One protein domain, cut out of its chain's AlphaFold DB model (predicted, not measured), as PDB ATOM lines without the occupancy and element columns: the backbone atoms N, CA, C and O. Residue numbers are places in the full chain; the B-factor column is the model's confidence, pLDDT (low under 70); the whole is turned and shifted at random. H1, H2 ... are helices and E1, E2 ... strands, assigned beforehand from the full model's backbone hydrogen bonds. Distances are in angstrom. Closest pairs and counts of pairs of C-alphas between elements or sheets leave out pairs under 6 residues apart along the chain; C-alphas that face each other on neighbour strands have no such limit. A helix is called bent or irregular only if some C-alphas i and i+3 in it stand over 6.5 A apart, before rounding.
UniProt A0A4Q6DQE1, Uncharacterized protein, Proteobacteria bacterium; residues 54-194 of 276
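Overview. This is residues 54 to 194 of the 276 residues of an uncharacterized protein of Proteobacteria bacterium (UniProt A0A4Q6DQE1). A narrow, twisted sheet is built on the long hairpin E3-E4, with short E5 and E6 beside different stretches of E4, and the long helix H1 runs along E4 and E6 over one face. The small hairpin E1-E2 sits beside H1 and H2, while H3 only grazes the sheet. The printed part has 141 residues with three named helices and six named strands, in the order H1 H2 H3 E1 E2 E3 E4 E5 E6; the class is mixed, helices and strands, and the neighbour strands in both sheets are antiparallel. It is compact, with a radius of gyration of the C-alphas of 15.8 A, yet elongated, spanning 50 by 28 by 23 A.

Arrangement. E4, residues 166 to 176, has three antiparallel neighbours in a branched sheet. E3, residues 147 to 156, lies on one side of it, with N 150 and O 172 within hydrogen-bond range at 2.9 A. On the other side are E5, residues 182 to 184, with N 183 and O 175 at 2.8 A, and E6, residues 190 to 193, with N 169 and O 192 at 2.8 A. E3, E4 and E5 form a meander, each strand the antiparallel neighbour of the one before. H1, residues 54 to 75, is on this sheet at a height of 8.7 A, over E4 and E6, and runs along the strands at 18 degrees to E4 on the local plane; its C-alpha closest to E6 is that of Ala 71, 6.5 A from that of Val 192. H2, residues 77 to 86, is not on this sheet; it touches H1 only at the corner, about perpendicular at 88 degrees, the closest C-alphas being those of Ala 73 and Gly 79, 4.2 A apart. E1, residues 109 to 112, and E2, residues 115 to 118, form a hairpin with N 110 and O 117 at 2.9 A; the closest C-alphas of H2 and E1, Thr 83 and Ile 110, are 5.4 A apart. H3, residues 88 to 94, only grazes the branched sheet with its residues 89 to 93. Every O i to N i+4 pair is within hydrogen-bond range in H1 and H2; H3 has 0 of 3, but 3 of 4 O i to N i+3 pairs.

Along the chain. H1 begins at C-alpha 54, (-44.991, -0.993, -11.134), and is 31.2 A long. E3 measures 28.1 A and E4 33.4 A, from C-alpha 166 at (-11.191, 13.491, 4.696). E6 ends at C-alpha 193, (-17.958, 12.027, 3.191). H3 is only just irregular: C-alphas 89 and 92 are 6.9 A apart.

Size, cuts and confidence. The two C-alphas farthest apart, Gln 54 and Asn 97, are 51.7 A apart. The printed part has no cut. The links H3 to E1 and E2 to E3 are long, with 14 and 28 residues; in the first, residues 106 to 107 pair antiparallel with residues 152 to 153 of E3. Mean pLDDT of the printed part is 90.8, and residues 96 to 98, 101 and 159 to 160 are under 70.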
ATOM      1  N   GLN A  54     -45.391  -0.163 -12.278       93.38
ATOM      2  CA  GLN A  54     -44.991  -0.993 -11.134       93.38
ATOM      3  C   GLN A  54     -43.553  -1.502 -11.260       93.38
ATOM      4  O   GLN A  54     -42.805  -1.463 -10.280       93.38
ATOM      5  N   ASN A  55     -43.150  -1.933 -12.457       90.50
ATOM      6  CA  ASN A  55     -41.778  -2.357 -12.711       90.50
ATOM      7  C   ASN A  55     -40.802  -1.190 -12.516       90.50
ATOM      8  O   ASN A  55     -39.814  -1.342 -11.807       90.50
ATOM      9  N   GLU A  56     -41.111  -0.010 -13.062       90.31
ATOM     10  CA  GLU A  56     -40.265   1.177 -12.902       90.31
ATOM     11  C   GLU A  56     -40.123   1.592 -11.427       90.31
ATOM     12  O   GLU A  56     -39.029   1.924 -10.977       90.31
ATOM     13  N   GLN A  57     -41.208   1.550 -10.648       91.19
ATOM     14  CA  GLN A  57     -41.163   1.862  -9.215       91.19
ATOM     15  C   GLN A  57     -40.335   0.840  -8.430       91.19
ATOM     16  O   GLN A  57     -39.540   1.222  -7.573       91.19
ATOM     17  N   THR A  58     -40.480  -0.448  -8.751       90.88
ATOM     18  CA  THR A  58     -39.707  -1.525  -8.114       90.88
ATOM     19  C   THR A  58     -38.215  -1.374  -8.407       90.88
ATOM     20  O   THR A  58     -37.391  -1.469  -7.503       90.88
ATOM     21  N   GLU A  59     -37.853  -1.057  -9.651       91.50
ATOM     22  CA  GLU A  59     -36.466  -0.789 -10.037       91.50
ATOM     23  C   GLU A  59     -35.868   0.394  -9.260       91.50
ATOM     24  O   GLU A  59     -34.759   0.296  -8.735       91.50
ATOM     25  N   LYS A  60     -36.605   1.508  -9.149       90.06
ATOM     26  CA  LYS A  60     -36.159   2.686  -8.385       90.06
ATOM     27  C   LYS A  60     -35.965   2.366  -6.907       90.06
ATOM     28  O   LYS A  60     -34.991   2.825  -6.316       90.06
ATOM     29  N   PHE A  61     -36.868   1.575  -6.333       92.94
ATOM     30  CA  PHE A  61     -36.784   1.142  -4.944       92.94
ATOM     31  C   PHE A  61     -35.472   0.395  -4.667       92.94
ATOM     32  O   PHE A  61     -34.741   0.784  -3.759       92.94
ATOM     33  N   TRP A  62     -35.123  -0.601  -5.486       94.25
ATOM     34  CA  TRP A  62     -33.898  -1.383  -5.282       94.25
ATOM     35  C   TRP A  62     -32.617  -0.555  -5.449       94.25
ATOM     36  O   TRP A  62     -31.669  -0.733  -4.683       94.25
ATOM     37  N   ILE A  63     -32.586   0.385  -6.403       93.94
ATOM     38  CA  ILE A  63     -31.446   1.306  -6.568       93.94
ATOM     39  C   ILE A  63     -31.275   2.175  -5.318       93.94
ATOM     40  O   ILE A  63     -30.158   2.322  -4.819       93.94
ATOM     41  N   GLU A  64     -32.367   2.740  -4.798       91.56
ATOM     42  CA  GLU A  64     -32.333   3.557  -3.584       91.56
ATOM     43  C   GLU A  64     -31.928   2.749  -2.351       91.56
ATOM     44  O   GLU A  64     -31.108   3.215  -1.558       91.56
ATOM     45  N   GLU A  65     -32.433   1.525  -2.210       92.56
ATOM     46  CA  GLU A  65     -32.052   0.629  -1.121       92.56
ATOM     47  C   GLU A  65     -30.546   0.351  -1.135       92.56
ATOM     48  O   GLU A  65     -29.868   0.580  -0.129       92.56
ATOM     49  N   ARG A  66     -29.985  -0.052  -2.285       94.12
ATOM     50  CA  ARG A  66     -28.536  -0.275  -2.401       94.12
ATOM     51  C   ARG A  66     -27.749   1.010  -2.181       94.12
ATOM     52  O   ARG A  66     -26.704   0.987  -1.538       94.12
ATOM     53  N   ARG A  67     -28.241   2.159  -2.654       93.19
ATOM     54  CA  ARG A  67     -27.605   3.463  -2.410       93.19
ATOM     55  C   ARG A  67     -27.517   3.783  -0.916       93.19
ATOM     56  O   ARG A  67     -26.487   4.289  -0.469       93.19
ATOM     57  N   LEU A  68     -28.571   3.503  -0.151       92.00
ATOM     58  CA  LEU A  68     -28.581   3.674   1.304       92.00
ATOM     59  C   LEU A  68     -27.644   2.683   1.995       92.00
ATOM     60  O   LEU A  68     -26.905   3.081   2.890       92.00
ATOM     61  N   GLU A  69     -27.617   1.428   1.556       94.88
ATOM     62  CA  GLU A  69     -26.703   0.421   2.095       94.88
ATOM     63  C   GLU A  69     -25.231   0.809   1.880       94.88
ATOM     64  O   GLU A  69     -24.448   0.794   2.828       94.88
ATOM     65  N   MET A  70     -24.867   1.261   0.675       95.69
ATOM     66  CA  MET A  70     -23.520   1.768   0.377       95.69
ATOM     67  C   MET A  70     -23.161   2.988   1.227       95.69
ATOM     68  O   MET A  70     -22.042   3.098   1.724       95.69
ATOM     69  N   ALA A  71     -24.110   3.905   1.431       93.56
ATOM     70  CA  ALA A  71     -23.897   5.043   2.315       93.56
ATOM     71  C   ALA A  71     -23.679   4.597   3.771       93.56
ATOM     72  O   ALA A  71     -22.766   5.098   4.425       93.56
ATOM     73  N   ASN A  72     -24.454   3.627   4.258       92.50
ATOM     74  CA  ASN A  72     -24.324   3.076   5.608       92.50
ATOM     75  C   ASN A  72     -23.008   2.309   5.806       92.50
ATOM     76  O   ASN A  72     -22.408   2.404   6.880       92.50
ATOM     77  N   ALA A  73     -22.522   1.614   4.774       95.69
ATOM     78  CA  ALA A  73     -21.217   0.958   4.794       95.69
ATOM     79  C   ALA A  73     -20.078   1.963   5.036       95.69
ATOM     80  O   ALA A  73     -19.119   1.646   5.728       95.69
ATOM     81  N   ILE A  74     -20.195   3.201   4.544       95.31
ATOM     82  CA  ILE A  74     -19.193   4.255   4.784       95.31
ATOM     83  C   ILE A  74     -19.449   5.029   6.082       95.31
ATOM     84  O   ILE A  74     -18.499   5.411   6.772       95.31
ATOM     85  N   ALA A  75     -20.716   5.279   6.417       90.19
ATOM     86  CA  ALA A  75     -21.099   6.123   7.545       90.19
ATOM     87  C   ALA A  75     -20.922   5.431   8.905       90.19
ATOM     88  O   ALA A  75     -20.551   6.077   9.882       90.19
ATOM     89  N   THR A  76     -21.177   4.125   8.990       91.88
ATOM     90  CA  THR A  76     -21.044   3.381  10.250       91.88
ATOM     91  C   THR A  76     -19.577   3.075  10.570       91.88
ATOM     92  O   THR A  76     -18.723   2.982   9.685       91.88
ATOM     93  N   VAL A  77     -19.248   2.929  11.857       90.69
ATOM     94  CA  VAL A  77     -17.878   2.586  12.283       90.69
ATOM     95  C   VAL A  77     -17.500   1.181  11.810       90.69
ATOM     96  O   VAL A  77     -16.418   0.992  11.260       90.69
ATOM     97  N   GLU A  78     -18.404   0.213  11.970       94.75
ATOM     98  CA  GLU A  78     -18.180  -1.178  11.569       94.75
ATOM     99  C   GLU A  78     -18.026  -1.328  10.051       94.75
ATOM    100  O   GLU A  78     -17.018  -1.872   9.595       94.75
ATOM    101  N   GLY A  79     -18.974  -0.795   9.270       95.00
ATOM    102  CA  GLY A  79     -18.927  -0.877   7.809       95.00
ATOM    103  C   GLY A  79     -17.664  -0.238   7.235       95.00
ATOM    104  O   GLY A  79     -17.076  -0.735   6.272       95.00
ATOM    105  N   TRP A  80     -17.172   0.820   7.873       94.56
ATOM    106  CA  TRP A  80     -15.936   1.446   7.443       94.56
ATOM    107  C   TRP A  80     -14.696   0.657   7.770       94.56
ATOM    108  O   TRP A  80     -13.813   0.579   6.926       94.56
ATOM    109  N   ASN A  81     -14.608   0.064   8.957       94.50
ATOM    110  CA  ASN A  81     -13.471  -0.788   9.281       94.50
ATOM    111  C   ASN A  81     -13.376  -1.945   8.276       94.50
ATOM    112  O   ASN A  81     -12.284  -2.259   7.806       94.50
ATOM    113  N   GLN A  82     -14.521  -2.507   7.865       96.31
ATOM    114  CA  GLN A  82     -14.583  -3.485   6.774       96.31
ATOM    115  C   GLN A  82     -14.152  -2.875   5.433       96.31
ATOM    116  O   GLN A  82     -13.345  -3.464   4.717       96.31
ATOM    117  N   THR A  83     -14.636  -1.676   5.103       96.38
ATOM    118  CA  THR A  83     -14.260  -0.968   3.872       96.38
ATOM    119  C   THR A  83     -12.752  -0.698   3.814       96.38
ATOM    120  O   THR A  83     -12.115  -1.019   2.817       96.38
ATOM    121  N   VAL A  84     -12.138  -0.178   4.876       95.19
ATOM    122  CA  VAL A  84     -10.688   0.071   4.942       95.19
ATOM    123  C   VAL A  84      -9.904  -1.235   4.847       95.19
ATOM    124  O   VAL A  84      -8.932  -1.300   4.099       95.19
ATOM    125  N   ALA A  85     -10.357  -2.303   5.513       95.81
ATOM    126  CA  ALA A  85      -9.721  -3.616   5.413       95.81
ATOM    127  C   ALA A  85      -9.712  -4.163   3.972       95.81
ATOM    128  O   ALA A  85      -8.733  -4.778   3.550       95.81
ATOM    129  N   LEU A  86     -10.771  -3.904   3.196       97.12
ATOM    130  CA  LEU A  86     -10.867  -4.288   1.782       97.12
ATOM    131  C   LEU A  86     -10.070  -3.370   0.840       97.12
ATOM    132  O   LEU A  86      -9.796  -3.755  -0.298       97.12
ATOM    133  N   ASN A  87      -9.688  -2.174   1.293       95.44
ATOM    134  CA  ASN A  87      -8.996  -1.167   0.492       95.44
ATOM    135  C   ASN A  87      -7.726  -0.690   1.213       95.44
ATOM    136  O   ASN A  87      -7.725   0.392   1.796       95.44
ATOM    137  N   PRO A  88      -6.602  -1.425   1.123       93.25
ATOM    138  CA  PRO A  88      -5.373  -1.081   1.845       93.25
ATOM    139  C   PRO A  88      -4.843   0.339   1.581       93.25
ATOM    140  O   PRO A  88      -4.184   0.923   2.437       93.25
ATOM    141  N   GLY A  89      -5.157   0.931   0.421       90.81
ATOM    142  CA  GLY A  89      -4.828   2.330   0.117       90.81
ATOM    143  C   GLY A  89      -5.494   3.349   1.053       90.81
ATOM    144  O   GLY A  89      -5.000   4.463   1.184       90.81
ATOM    145  N   MET A  90      -6.570   2.960   1.739       92.50
ATOM    146  CA  MET A  90      -7.306   3.767   2.717       92.50
ATOM    147  C   MET A  90      -6.702   3.691   4.129       92.50
ATOM    148  O   MET A  90      -7.118   4.442   5.007       92.50
ATOM    149  N   ASN A  91      -5.687   2.850   4.370       89.44
ATOM    150  CA  ASN A  91      -5.026   2.749   5.680       89.44
ATOM    151  C   ASN A  91      -4.395   4.074   6.134       89.44
ATOM    152  O   ASN A  91      -4.152   4.279   7.315       89.44
ATOM    153  N   CYS A  92      -4.138   5.004   5.217       86.25
ATOM    154  CA  CYS A  92      -3.636   6.322   5.578       86.25
ATOM    155  C   CYS A  92      -4.670   7.187   6.326       86.25
ATOM    156  O   CYS A  92      -4.269   8.122   7.007       86.25
ATOM    157  N   PHE A  93      -5.969   6.861   6.287       86.88
ATOM    158  CA  PHE A  93      -6.983   7.542   7.106       86.88
ATOM    159  C   PHE A  93      -6.909   7.165   8.591       86.88
ATOM    160  O   PHE A  93      -7.488   7.855   9.422       86.88
ATOM    161  N   THR A  94      -6.203   6.087   8.946       80.50
ATOM    162  CA  THR A  94      -5.978   5.705  10.350       80.50
ATOM    163  C   THR A  94      -4.661   6.248  10.905       80.50
ATOM    164  O   THR A  94      -4.405   6.115  12.100       80.50
ATOM    165  N   SER A  95      -3.822   6.868  10.063       76.00
ATOM    166  CA  SER A  95      -2.498   7.368  10.441       76.00
ATOM    167  C   SER A  95      -2.388   8.887  10.261       76.00
ATOM    168  O   SER A  95      -2.708   9.408   9.192       76.00
ATOM    169  N   PRO A  96      -1.846   9.624  11.247       60.50
ATOM    170  CA  PRO A  96      -1.672  11.076  11.154       60.50
ATOM    171  C   PRO A  96      -0.626  11.511  10.111       60.50
ATOM    172  O   PRO A  96      -0.572  12.685   9.746       60.50
ATOM    173  N   ASN A  97       0.189  10.586   9.590       68.38
ATOM    174  CA  ASN A  97       1.297  10.896   8.674       68.38
ATOM    175  C   ASN A  97       0.855  11.211   7.224       68.38
ATOM    176  O   ASN A  97       1.695  11.515   6.377       68.38
ATOM    177  N   GLY A  98      -0.455  11.202   6.956       67.56
ATOM    178  CA  GLY A  98      -1.080  11.707   5.732       67.56
ATOM    179  C   GLY A  98      -1.282  10.684   4.606       67.56
ATOM    180  O   GLY A  98      -0.714   9.595   4.611       67.56
ATOM    181  N   CYS A  99      -2.106  11.050   3.613       79.25
ATOM    182  CA  CYS A  99      -2.484  10.214   2.457       79.25
ATOM    183  C   CYS A  99      -1.864  10.717   1.126       79.25
ATOM    184  O   CYS A  99      -2.546  11.389   0.346       79.25
ATOM    185  N   PRO A 100      -0.587  10.423   0.806       70.50
ATOM    186  CA  PRO A 100       0.078  10.994  -0.373       70.50
ATOM    187  C   PRO A 100      -0.466  10.481  -1.720       70.50
ATOM    188  O   PRO A 100      -0.495  11.238  -2.686       70.50
ATOM    189  N   ALA A 101      -0.930   9.228  -1.796       63.88
ATOM    190  CA  ALA A 101      -1.334   8.579  -3.052       63.88
ATOM    191  C   ALA A 101      -2.847   8.647  -3.361       63.88
ATOM    192  O   ALA A 101      -3.282   8.170  -4.405       63.88
ATOM    193  N   ALA A 102      -3.660   9.237  -2.481       72.38
ATOM    194  CA  ALA A 102      -5.117   9.086  -2.524       72.38
ATOM    195  C   ALA A 102      -5.884  10.291  -3.101       72.38
ATOM    196  O   ALA A 102      -7.097  10.370  -2.944       72.38
ATOM    197  N   ARG A 103      -5.214  11.250  -3.752       79.94
ATOM    198  CA  ARG A 103      -5.875  12.464  -4.281       79.94
ATOM    199  C   ARG A 103      -6.698  12.219  -5.549       79.94
ATOM    200  O   ARG A 103      -7.620  12.974  -5.832       79.94
ATOM    201  N   MET A 104      -6.352  11.187  -6.313       89.50
ATOM    202  CA  MET A 104      -7.087  10.797  -7.516       89.50
ATOM    203  C   MET A 104      -8.145   9.752  -7.158       89.50
ATOM    204  O   MET A 104      -7.824   8.870  -6.357       89.50
ATOM    205  N   PRO A 105      -9.338   9.774  -7.784       94.88
ATOM    206  CA  PRO A 105     -10.340   8.731  -7.607       94.88
ATOM    207  C   PRO A 105      -9.733   7.337  -7.792       94.88
ATOM    208  O   PRO A 105      -9.232   7.004  -8.865       94.88
ATOM    209  N   GLN A 106      -9.762   6.540  -6.732       95.75
ATOM    210  CA  GLN A 106      -9.355   5.142  -6.714       95.75
ATOM    211  C   GLN A 106     -10.598   4.253  -6.700       95.75
ATOM    212  O   GLN A 106     -11.627   4.663  -6.158       95.75
ATOM    213  N   PRO A 107     -10.538   3.037  -7.263       97.00
ATOM    214  CA  PRO A 107     -11.634   2.086  -7.141       97.00
ATOM    215  C   PRO A 107     -11.883   1.743  -5.669       97.00
ATOM    216  O   PRO A 107     -10.940   1.564  -4.895       97.00
ATOM    217  N   LEU A 108     -13.158   1.663  -5.292       97.56
ATOM    218  CA  LEU A 108     -13.589   1.348  -3.932       97.56
ATOM    219  C   LEU A 108     -14.212  -0.048  -3.872       97.56
ATOM    220  O   LEU A 108     -15.102  -0.363  -4.658       97.56
ATOM    221  N   LYS A 109     -13.784  -0.858  -2.902       98.00
ATOM    222  CA  LYS A 109     -14.392  -2.155  -2.575       98.00
ATOM    223  C   LYS A 109     -15.266  -2.046  -1.331       98.00
ATOM    224  O   LYS A 109     -14.789  -1.575  -0.304       98.00
ATOM    225  N   ILE A 110     -16.508  -2.504  -1.393       97.38
ATOM    226  CA  ILE A 110     -17.428  -2.503  -0.246       97.38
ATOM    227  C   ILE A 110     -18.144  -3.845  -0.135       97.38
ATOM    228  O   ILE A 110     -18.461  -4.474  -1.142       97.38
ATOM    229  N   SER A 111     -18.392  -4.281   1.097       96.75
ATOM    230  CA  SER A 111     -19.216  -5.456   1.386       96.75
ATOM    231  C   SER A 111     -20.652  -5.008   1.650       96.75
ATOM    232  O   SER A 111     -20.875  -4.132   2.484       96.75
ATOM    233  N   LEU A 112     -21.611  -5.586   0.933       95.50
ATOM    234  CA  LEU A 112     -23.039  -5.271   0.991       95.50
ATOM    235  C   LEU A 112     -23.819  -6.572   1.176       95.50
ATOM    236  O   LEU A 112     -23.793  -7.428   0.297       95.50
ATOM    237  N   SER A 113     -24.491  -6.751   2.316       90.56
ATOM    238  CA  SER A 113     -25.324  -7.934   2.599       90.56
ATOM    239  C   SER A 113     -24.641  -9.288   2.301       90.56
ATOM    240  O   SER A 113     -25.292 -10.248   1.894       90.56
ATOM    241  N   GLY A 114     -23.314  -9.376   2.473       90.06
ATOM    242  CA  GLY A 114     -22.517 -10.579   2.187       90.06
ATOM    243  C   GLY A 114     -22.002 -10.711   0.745       90.06
ATOM    244  O   GLY A 114     -21.223 -11.620   0.466       90.06
ATOM    245  N   ALA A 115     -22.372  -9.801  -0.157       95.06
ATOM    246  CA  ALA A 115     -21.794  -9.676  -1.489       95.06
ATOM    247  C   ALA A 115     -20.677  -8.621  -1.505       95.06
ATOM    248  O   ALA A 115     -20.800  -7.550  -0.914       95.06
ATOM    249  N   LEU A 116     -19.586  -8.905  -2.215       96.50
ATOM    250  CA  LEU A 116     -18.510  -7.941  -2.433       96.50
ATOM    251  C   LEU A 116     -18.776  -7.161  -3.721       96.50
ATOM    252  O   LEU A 116     -18.827  -7.748  -4.802       96.50
ATOM    253  N   LEU A 117     -18.884  -5.840  -3.608       96.94
ATOM    254  CA  LEU A 117     -18.948  -4.935  -4.745       96.94
ATOM    255  C   LEU A 117     -17.573  -4.287  -4.946       96.94
ATOM    256  O   LEU A 117     -17.083  -3.558  -4.083       96.94
ATOM    257  N   ASP A 118     -16.934  -4.589  -6.076       97.25
ATOM    258  CA  ASP A 118     -15.577  -4.143  -6.400       97.25
ATOM    259  C   ASP A 118     -15.608  -3.057  -7.482       97.25
ATOM    260  O   ASP A 118     -15.845  -3.348  -8.653       97.25
ATOM    261  N   GLY A 119     -15.325  -1.808  -7.108       96.62
ATOM    262  CA  GLY A 119     -15.257  -0.680  -8.038       96.62
ATOM    263  C   GLY A 119     -14.139  -0.771  -9.082       96.62
ATOM    264  O   GLY A 119     -14.149   0.001 -10.038       96.62
ATOM    265  N   ALA A 120     -13.179  -1.696  -8.937       96.75
ATOM    266  CA  ALA A 120     -12.184  -1.978  -9.973       96.75
ATOM    267  C   ALA A 120     -12.739  -2.894 -11.077       96.75
ATOM    268  O   ALA A 120     -12.205  -2.918 -12.188       96.75
ATOM    269  N   ASN A 121     -13.804  -3.650 -10.792       96.56
ATOM    270  CA  ASN A 121     -14.460  -4.490 -11.778       96.56
ATOM    271  C   ASN A 121     -15.385  -3.634 -12.655       96.56
ATOM    272  O   ASN A 121     -16.484  -3.269 -12.248       96.56
ATOM    273  N   ALA A 122     -14.977  -3.373 -13.899       94.94
ATOM    274  CA  ALA A 122     -15.794  -2.640 -14.873       94.94
ATOM    275  C   ALA A 122     -17.130  -3.333 -15.212       94.94
ATOM    276  O   ALA A 122     -18.009  -2.700 -15.799       94.94
ATOM    277  N   ASN A 123     -17.272  -4.611 -14.841       96.44
ATOM    278  CA  ASN A 123     -18.480  -5.403 -15.032       96.44
ATOM    279  C   ASN A 123     -19.341  -5.526 -13.765       96.44
ATOM    280  O   ASN A 123     -20.306  -6.292 -13.749       96.44
ATOM    281  N   ALA A 124     -18.994  -4.801 -12.700       96.44
ATOM    282  CA  ALA A 124     -19.816  -4.722 -11.505       96.44
ATOM    283  C   ALA A 124     -21.129  -3.984 -11.800       96.44
ATOM    284  O   ALA A 124     -21.163  -2.901 -12.395       96.44
ATOM    285  N   GLY A 125     -22.227  -4.577 -11.355       96.31
ATOM    286  CA  GLY A 125     -23.555  -4.051 -11.575       96.31
ATOM    287  C   GLY A 125     -24.592  -4.659 -10.644       96.31
ATOM    288  O   GLY A 125     -24.269  -5.260  -9.619       96.31
ATOM    289  N   MET A 126     -25.852  -4.473 -11.015       96.62
ATOM    290  CA  MET A 126     -27.004  -4.915 -10.250       96.62
ATOM    291  C   MET A 126     -28.140  -5.377 -11.167       96.62
ATOM    292  O   MET A 126     -28.374  -4.806 -12.240       96.62
ATOM    293  N   SER A 127     -28.843  -6.423 -10.733       95.75
ATOM    294  CA  SER A 127     -30.043  -6.946 -11.380       95.75
ATOM    295  C   SER A 127     -31.233  -5.995 -11.182       95.75
ATOM    296  O   SER A 127     -31.189  -5.059 -10.380       95.75
ATOM    297  N   SER A 128     -32.346  -6.237 -11.879       94.12
ATOM    298  CA  SER A 128     -33.605  -5.510 -11.632       94.12
ATOM    299  C   SER A 128     -34.192  -5.735 -10.235       94.12
ATOM    300  O   SER A 128     -35.058  -4.970  -9.818       94.12
ATOM    301  N   ASN A 129     -33.723  -6.766  -9.529       94.75
ATOM    302  CA  ASN A 129     -34.186  -7.144  -8.196       94.75
ATOM    303  C   ASN A 129     -33.248  -6.658  -7.082       94.75
ATOM    304  O   ASN A 129     -33.461  -7.001  -5.928       94.75
ATOM    305  N   GLY A 130     -32.197  -5.903  -7.416       94.12
ATOM    306  CA  GLY A 130     -31.240  -5.404  -6.428       94.12
ATOM    307  C   GLY A 130     -30.046  -6.322  -6.151       94.12
ATOM    308  O   GLY A 130     -29.150  -5.930  -5.405       94.12
ATOM    309  N   ASP A 131     -29.984  -7.508  -6.764       96.31
ATOM    310  CA  ASP A 131     -28.869  -8.441  -6.567       96.31
ATOM    311  C   ASP A 131     -27.600  -7.935  -7.257       96.31
ATOM    312  O   ASP A 131     -27.642  -7.527  -8.421       96.31
ATOM    313  N   ILE A 132     -26.456  -8.011  -6.576       96.00
ATOM    314  CA  ILE A 132     -25.159  -7.656  -7.160       96.00
ATOM    315  C   ILE A 132     -24.752  -8.697  -8.210       96.00
ATOM    316  O   ILE A 132     -24.786  -9.902  -7.963       96.00
ATOM    317  N   CYS A 133     -24.319  -8.230  -9.379       95.94
ATOM    318  CA  CYS A 133     -23.864  -9.066 -10.489       95.94
ATOM    319  C   CYS A 133     -22.553  -8.541 -11.082       95.94
ATOM    320  O   CYS A 133     -22.222  -7.366 -10.971       95.94
ATOM    321  N   ASN A 134     -21.791  -9.438 -11.716       96.19
ATOM    322  CA  ASN A 134     -20.471  -9.151 -12.299       96.19
ATOM    323  C   ASN A 134     -20.453  -9.303 -13.832       96.19
ATOM    324  O   ASN A 134     -19.389  -9.485 -14.426       96.19
ATOM    325  N   THR A 135     -21.627  -9.293 -14.465       96.25
ATOM    326  CA  THR A 135     -21.801  -9.501 -15.911       96.25
ATOM    327  C   THR A 135     -22.190  -8.225 -16.654       96.25
ATOM    328  O   THR A 135     -22.390  -8.266 -17.868       96.25
ATOM    329  N   PHE A 136     -22.276  -7.079 -15.966       96.25
ATOM    330  CA  PHE A 136     -22.540  -5.803 -16.625       96.25
ATOM    331  C   PHE A 136     -21.469  -5.550 -17.693       96.25
ATOM    332  O   PHE A 136     -20.287  -5.745 -17.457       96.25
ATOM    333  N   SER A 137     -21.859  -5.121 -18.890       94.19
ATOM    334  CA  SER A 137     -20.898  -4.721 -19.919       94.19
ATOM    335  C   SER A 137     -20.826  -3.201 -19.974       94.19
ATOM    336  O   SER A 137     -21.818  -2.544 -20.277       94.19
ATOM    337  N   SER A 138     -19.649  -2.620 -19.765       88.56
ATOM    338  CA  SER A 138     -19.460  -1.169 -19.909       88.56
ATOM    339  C   SER A 138     -19.654  -0.655 -21.344       88.56
ATOM    340  O   SER A 138     -19.831   0.545 -21.535       88.56
ATOM    341  N   ALA A 139     -19.648  -1.543 -22.344       89.06
ATOM    342  CA  ALA A 139     -19.921  -1.203 -23.738       89.06
ATOM    343  C   ALA A 139     -21.404  -1.375 -24.098       89.06
ATOM    344  O   ALA A 139     -22.000  -0.491 -24.706       89.06
ATOM    345  N   ASN A 140     -21.998  -2.509 -23.709       89.38
ATOM    346  CA  ASN A 140     -23.308  -2.930 -24.215       89.38
ATOM    347  C   ASN A 140     -24.373  -3.092 -23.118       89.38
ATOM    348  O   ASN A 140     -25.543  -3.301 -23.431       89.38
ATOM    349  N   GLY A 141     -23.993  -3.056 -21.841       90.38
ATOM    350  CA  GLY A 141     -24.779  -3.536 -20.700       90.38
ATOM    351  C   GLY A 141     -25.206  -5.010 -20.825       90.38
ATOM    352  O   GLY A 141     -24.966  -5.665 -21.839       90.38
ATOM    353  N   ASP A 142     -25.899  -5.531 -19.818       93.25
ATOM    354  CA  ASP A 142     -26.444  -6.897 -19.799       93.25
ATOM    355  C   ASP A 142     -27.937  -6.842 -19.431       93.25
ATOM    356  O   ASP A 142     -28.350  -6.005 -18.637       93.25
ATOM    357  N   ALA A 143     -28.769  -7.684 -20.043       91.81
ATOM    358  CA  ALA A 143     -30.191  -7.762 -19.711       91.81
ATOM    359  C   ALA A 143     -30.432  -8.357 -18.310       91.81
ATOM    360  O   ALA A 143     -31.398  -7.980 -17.653       91.81
ATOM    361  N   SER A 144     -29.555  -9.257 -17.850       94.44
ATOM    362  CA  SER A 144     -29.615  -9.832 -16.499       94.44
ATOM    363  C   SER A 144     -29.027  -8.902 -15.429       94.44
ATOM    364  O   SER A 144     -29.422  -8.960 -14.265       94.44
ATOM    365  N   CYS A 145     -28.136  -7.999 -15.848       95.69
ATOM    366  CA  CYS A 145     -27.434  -7.028 -15.014       95.69
ATOM    367  C   CYS A 145     -27.549  -5.624 -15.646       95.69
ATOM    368  O   CYS A 145     -26.573  -5.112 -16.196       95.69
ATOM    369  N   PRO A 146     -28.753  -5.015 -15.680       95.12
ATOM    370  CA  PRO A 146     -29.008  -3.801 -16.464       95.12
ATOM    371  C   PRO A 146     -28.427  -2.521 -15.855       95.12
ATOM    372  O   PRO A 146     -28.327  -1.513 -16.565       95.12
ATOM    373  N   TYR A 147     -28.051  -2.549 -14.575       96.81
ATOM    374  CA  TYR A 147     -27.507  -1.403 -13.856       96.81
ATOM    375  C   TYR A 147     -26.008  -1.576 -13.638       96.81
ATOM    376  O   TYR A 147     -25.596  -2.491 -12.941       96.81
ATOM    377  N   GLY A 148     -25.191  -0.698 -14.207       97.31
ATOM    378  CA  GLY A 148     -23.763  -0.622 -13.907       97.31
ATOM    379  C   GLY A 148     -23.527   0.261 -12.692       97.31
ATOM    380  O   GLY A 148     -24.142   1.327 -12.581       97.31
ATOM    381  N   ILE A 149     -22.627  -0.160 -11.806       97.56
ATOM    382  CA  ILE A 149     -22.261   0.608 -10.614       97.56
ATOM    383  C   ILE A 149     -20.797   1.008 -10.721       97.56
ATOM    384  O   ILE A 149     -19.929   0.185 -10.993       97.56
ATOM    385  N   THR A 150     -20.507   2.286 -10.505       97.31
ATOM    386  CA  THR A 150     -19.137   2.781 -10.364       97.31
ATOM    387  C   THR A 150     -18.940   3.274  -8.940       97.31
ATOM    388  O   THR A 150     -19.678   4.139  -8.465       97.31
ATOM    389  N   LEU A 151     -17.935   2.714  -8.269       97.38
ATOM    390  CA  LEU A 151     -17.556   3.085  -6.913       97.38
ATOM    391  C   LEU A 151     -16.136   3.617  -6.920       97.38
ATOM    392  O   LEU A 151     -15.198   2.907  -7.295       97.38
ATOM    393  N   THR A 152     -15.971   4.846  -6.459       97.69
ATOM    394  CA  THR A 152     -14.645   5.417  -6.270       97.69
ATOM    395  C   THR A 152     -14.514   6.063  -4.907       97.69
ATOM    396  O   THR A 152     -15.498   6.457  -4.281       97.69
ATOM    397  N   TRP A 153     -13.281   6.164  -4.432       96.31
ATOM    398  CA  TRP A 153     -12.936   6.920  -3.243       96.31
ATOM    399  C   TRP A 153     -11.720   7.799  -3.504       96.31
ATOM    400  O   TRP A 153     -10.902   7.515  -4.375       96.31
ATOM    401  N   GLN A 154     -11.601   8.884  -2.752       94.31
ATOM    402  CA  GLN A 154     -10.421   9.739  -2.742       94.31
ATOM    403  C   GLN A 154     -10.272  10.407  -1.373       94.31
ATOM    404  O   GLN A 154     -11.254  10.619  -0.661       94.31
ATOM    405  N   ALA A 155      -9.044  10.758  -1.014       91.31
ATOM    406  CA  ALA A 155      -8.748  11.650   0.093       91.31
ATOM    407  C   ALA A 155      -8.923  13.106  -0.357       91.31
ATOM    408  O   ALA A 155      -8.348  13.533  -1.361       91.31
ATOM    409  N   VAL A 156      -9.706  13.867   0.400       86.94
ATOM    410  CA  VAL A 156      -9.868  15.313   0.246       86.94
ATOM    411  C   VAL A 156      -9.030  15.996   1.316       86.94
ATOM    412  O   VAL A 156      -9.179  15.706   2.500       86.94
ATOM    413  N   CYS A 157      -8.107  16.855   0.891       79.56
ATOM    414  CA  CYS A 157      -7.192  17.561   1.780       79.56
ATOM    415  C   CYS A 157      -6.492  18.723   1.079       79.56
ATOM    416  O   CYS A 157      -6.227  18.692  -0.130       79.56
ATOM    417  N   GLU A 158      -6.064  19.696   1.870       70.31
ATOM    418  CA  GLU A 158      -5.179  20.764   1.420       70.31
ATOM    419  C   GLU A 158      -3.697  20.384   1.517       70.31
ATOM    420  O   GLU A 158      -3.271  19.674   2.425       70.31
ATOM    421  N   GLY A 159      -2.896  20.870   0.565       67.44
ATOM    422  CA  GLY A 159      -1.430  20.809   0.625       67.44
ATOM    423  C   GLY A 159      -0.755  19.466   0.288       67.44
ATOM    424  O   GLY A 159      -1.328  18.378   0.327       67.44
ATOM    425  N   VAL A 160       0.528  19.541  -0.065       67.75
ATOM    426  CA  VAL A 160       1.397  18.383  -0.333       67.75
ATOM    427  C   VAL A 160       2.334  18.251   0.876       67.75
ATOM    428  O   VAL A 160       3.230  19.070   1.024       67.75
ATOM    429  N   ALA A 161       2.205  17.324   1.829       71.62
ATOM    430  CA  ALA A 161       1.385  16.123   1.972       71.62
ATOM    431  C   ALA A 161      -0.024  16.343   2.559       71.62
ATOM    432  O   ALA A 161      -0.275  17.286   3.300       71.62
ATOM    433  N   CYS A 162      -0.911  15.389   2.269       73.19
ATOM    434  CA  CYS A 162      -2.318  15.354   2.666       73.19
ATOM    435  C   CYS A 162      -2.485  15.063   4.170       73.19
ATOM    436  O   CYS A 162      -2.701  13.911   4.551       73.19
ATOM    437  N   ARG A 163      -2.308  16.080   5.022       73.38
ATOM    438  CA  ARG A 163      -2.483  15.979   6.482       73.38
ATOM    439  C   ARG A 163      -3.972  16.068   6.833       73.38
ATOM    440  O   ARG A 163      -4.672  16.890   6.259       73.38
ATOM    441  N   ASN A 164      -4.427  15.225   7.759       73.81
ATOM    442  CA  ASN A 164      -5.842  15.067   8.130       73.81
ATOM    443  C   ASN A 164      -6.796  14.855   6.925       73.81
ATOM    444  O   ASN A 164      -7.664  15.684   6.650       73.81
ATOM    445  N   PRO A 165      -6.595  13.777   6.149       84.69
ATOM    446  CA  PRO A 165      -7.362  13.523   4.938       84.69
ATOM    447  C   PRO A 165      -8.825  13.182   5.250       84.69
ATOM    448  O   PRO A 165      -9.088  12.245   5.998       84.69
ATOM    449  N   GLN A 166      -9.779  13.867   4.614       86.44
ATOM    450  CA  GLN A 166     -11.191  13.491   4.696       86.44
ATOM    451  C   GLN A 166     -11.522  12.448   3.617       86.44
ATOM    452  O   GLN A 166     -11.286  12.701   2.428       86.44
ATOM    453  N   PRO A 167     -12.086  11.281   3.965       91.88
ATOM    454  CA  PRO A 167     -12.464  10.301   2.963       91.88
ATOM    455  C   PRO A 167     -13.733  10.722   2.228       91.88
ATOM    456  O   PRO A 167     -14.777  10.952   2.838       91.88
ATOM    457  N   LYS A 168     -13.661  10.760   0.898       93.75
ATOM    458  CA  LYS A 168     -14.796  10.985   0.002       93.75
ATOM    459  C   LYS A 168     -15.031   9.734  -0.828       93.75
ATOM    460  O   LYS A 168     -14.192   9.385  -1.653       93.75
ATOM    461  N   ALA A 169     -16.183   9.103  -0.656       96.19
ATOM    462  CA  ALA A 169     -16.685   8.045  -1.523       96.19
ATOM    463  C   ALA A 169     -17.704   8.621  -2.518       96.19
ATOM    464  O   ALA A 169     -18.526   9.471  -2.166       96.19
ATOM    465  N   VAL A 170     -17.652   8.166  -3.766       96.75
ATOM    466  CA  VAL A 170     -18.596   8.525  -4.825       96.75
ATOM    467  C   VAL A 170     -19.173   7.247  -5.407       96.75
ATOM    468  O   VAL A 170     -18.441   6.365  -5.855       96.75
ATOM    469  N   PHE A 171     -20.497   7.172  -5.419       95.75
ATOM    470  CA  PHE A 171     -21.256   6.093  -6.034       95.75
ATOM    471  C   PHE A 171     -22.021   6.674  -7.213       95.75
ATOM    472  O   PHE A 171     -22.707   7.684  -7.050       95.75
ATOM    473  N   SER A 172     -21.924   6.061  -8.386       96.75
ATOM    474  CA  SER A 172     -22.729   6.442  -9.545       96.75
ATOM    475  C   SER A 172     -23.309   5.219 -10.238       96.75
ATOM    476  O   SER A 172     -22.745   4.124 -10.203       96.75
ATOM    477  N   PHE A 173     -24.469   5.427 -10.856       96.88
ATOM    478  CA  PHE A 173     -25.237   4.382 -11.516       96.88
ATOM    479  C   PHE A 173     -25.409   4.699 -12.996       96.88
ATOM    480  O   PHE A 173     -25.576   5.857 -13.393       96.88
ATOM    481  N   ARG A 174     -25.412   3.647 -13.810       96.38
ATOM    482  CA  ARG A 174     -25.723   3.697 -15.240       96.38
ATOM    483  C   ARG A 174     -26.761   2.635 -15.557       96.38
ATOM    484  O   ARG A 174     -26.648   1.526 -15.056       96.38
ATOM    485  N   LYS A 175     -27.732   2.932 -16.418       95.44
ATOM    486  CA  LYS A 175     -28.728   1.956 -16.893       95.44
ATOM    487  C   LYS A 175     -28.552   1.685 -18.377       95.44
ATOM    488  O   LYS A 175     -28.346   2.611 -19.162       95.44
ATOM    489  N   LYS A 176     -28.708   0.426 -18.780       91.38
ATOM    490  CA  LYS A 176     -28.898   0.052 -20.182       91.38
ATOM    491  C   LYS A 176     -30.323   0.380 -20.632       91.38
ATOM    492  O   LYS A 176     -31.288  -0.180 -20.115       91.38
ATOM    493  N   LEU A 177     -30.462   1.265 -21.614       89.44
ATOM    494  CA  LEU A 177     -31.745   1.520 -22.268       89.44
ATOM    495  C   LEU A 177     -32.035   0.451 -23.345       89.44
ATOM    496  O   LEU A 177     -31.102  -0.173 -23.859       89.44
ATOM    497  N   PRO A 178     -33.306   0.246 -23.746       86.56
ATOM    498  CA  PRO A 178     -33.675  -0.740 -24.773       86.56
ATOM    499  C   PRO A 178     -32.928  -0.575 -26.107       86.56
ATOM    500  O   PRO A 178     -32.647  -1.557 -26.790       86.56
ATOM    501  N   ASN A 179     -32.534   0.655 -26.446       86.56
ATOM    502  CA  ASN A 179     -31.732   0.985 -27.629       86.56
ATOM    503  C   ASN A 179     -30.229   0.657 -27.483       86.56
ATOM    504  O   ASN A 179     -29.429   1.154 -28.269       86.56
ATOM    505  N   GLN A 180     -29.843  -0.133 -26.473       81.00
ATOM    506  CA  GLN A 180     -28.460  -0.513 -26.146       81.00
ATOM    507  C   GLN A 180     -27.546   0.658 -25.748       81.00
ATOM    508  O   GLN A 180     -26.350   0.462 -25.554       81.00
ATOM    509  N   LYS A 181     -28.080   1.874 -25.583       87.12
ATOM    510  CA  LYS A 181     -27.302   3.015 -25.098       87.12
ATOM    511  C   LYS A 181     -27.251   2.988 -23.573       87.12
ATOM    512  O   LYS A 181     -28.281   2.842 -22.912       87.12
ATOM    513  N   LEU A 182     -26.059   3.170 -23.012       93.69
ATOM    514  CA  LEU A 182     -25.905   3.417 -21.583       93.69
ATOM    515  C   LEU A 182     -26.349   4.843 -21.248       93.69
ATOM    516  O   LEU A 182     -25.988   5.803 -21.932       93.69
ATOM    517  N   HIS A 183     -27.146   4.965 -20.196       94.94
ATOM    518  CA  HIS A 183     -27.632   6.229 -19.668       94.94
ATOM    519  C   HIS A 183     -27.101   6.419 -18.249       94.94
ATOM    520  O   HIS A 183     -27.401   5.615 -17.365       94.94
ATOM    521  N   ASP A 184     -26.303   7.467 -18.041       96.25
ATOM    522  CA  ASP A 184     -25.895   7.890 -16.703       96.25
ATOM    523  C   ASP A 184     -27.123   8.322 -15.901       96.25
ATOM    524  O   ASP A 184     -27.999   9.015 -16.418       96.25
ATOM    525  N   MET A 185     -27.179   7.933 -14.630       95.75
ATOM    526  CA  MET A 185     -28.304   8.230 -13.746       95.75
ATOM    527  C   MET A 185     -27.871   9.202 -12.635       95.75
ATOM    528  O   MET A 185     -27.769   8.804 -11.473       95.75
ATOM    529  N   PRO A 186     -27.614  10.491 -12.948       94.00
ATOM    530  CA  PRO A 186     -27.043  11.446 -11.996       94.00
ATOM    531  C   PRO A 186     -27.924  11.684 -10.765       94.00
ATOM    532  O   PRO A 186     -27.398  12.004  -9.705       94.00
ATOM    533  N   ALA A 187     -29.240  11.471 -10.878       89.69
ATOM    534  CA  ALA A 187     -30.173  11.552  -9.753       89.69
ATOM    535  C   ALA A 187     -29.847  10.557  -8.620       89.69
ATOM    536  O   ALA A 187     -30.180  10.823  -7.470       89.69
ATOM    537  N   TYR A 188     -29.169   9.449  -8.937       91.62
ATOM    538  CA  TYR A 188     -28.774   8.411  -7.978       91.62
ATOM    539  C   TYR A 188     -27.281   8.460  -7.643       91.62
ATOM    540  O   TYR A 188     -26.804   7.679  -6.819       91.62
ATOM    541  N   THR A 189     -26.532   9.381  -8.256       93.62
ATOM    542  CA  THR A 189     -25.140   9.614  -7.883       93.62
ATOM    543  C   THR A 189     -25.101  10.196  -6.477       93.62
ATOM    544  O   THR A 189     -25.720  11.222  -6.192       93.62
ATOM    545  N   ARG A 190     -24.353   9.553  -5.581       91.19
ATOM    546  CA  ARG A 190     -24.218   9.992  -4.194       91.19
ATOM    547  C   ARG A 190     -22.754  10.159  -3.840       91.19
ATOM    548  O   ARG A 190     -21.933   9.286  -4.093       91.19
ATOM    549  N   ILE A 191     -22.462  11.292  -3.219       92.94
ATOM    550  CA  ILE A 191     -21.175  11.564  -2.597       92.94
ATOM    551  C   ILE A 191     -21.376  11.398  -1.095       92.94
ATOM    552  O   ILE A 191     -22.306  11.974  -0.525       92.94
ATOM    553  N   VAL A 192     -20.533  10.585  -0.473       92.56
ATOM    554  CA  VAL A 192     -20.515  10.377   0.972       92.56
ATOM    555  C   VAL A 192     -19.146  10.770   1.479       92.56
ATOM    556  O   VAL A 192     -18.129  10.246   1.029       92.56
ATOM    557  N   TYR A 193     -19.137  11.709   2.410       89.69
ATOM    558  CA  TYR A 193     -17.958  12.027   3.191       89.69
ATOM    559  C   TYR A 193     -18.039  11.235   4.482       89.69
ATOM    560  O   TYR A 193     -19.104  11.171   5.103       89.69
ATOM    561  N   ARG A 194     -16.929  10.610   4.859       85.00
ATOM    562  CA  ARG A 194     -16.788  10.082   6.206       85.00
ATOM    563  C   ARG A 194     -16.225  11.182   7.096       85.00
ATOM    564  O   ARG A 194     -15.355  11.934   6.663       85.00
TER     565      ARG A 194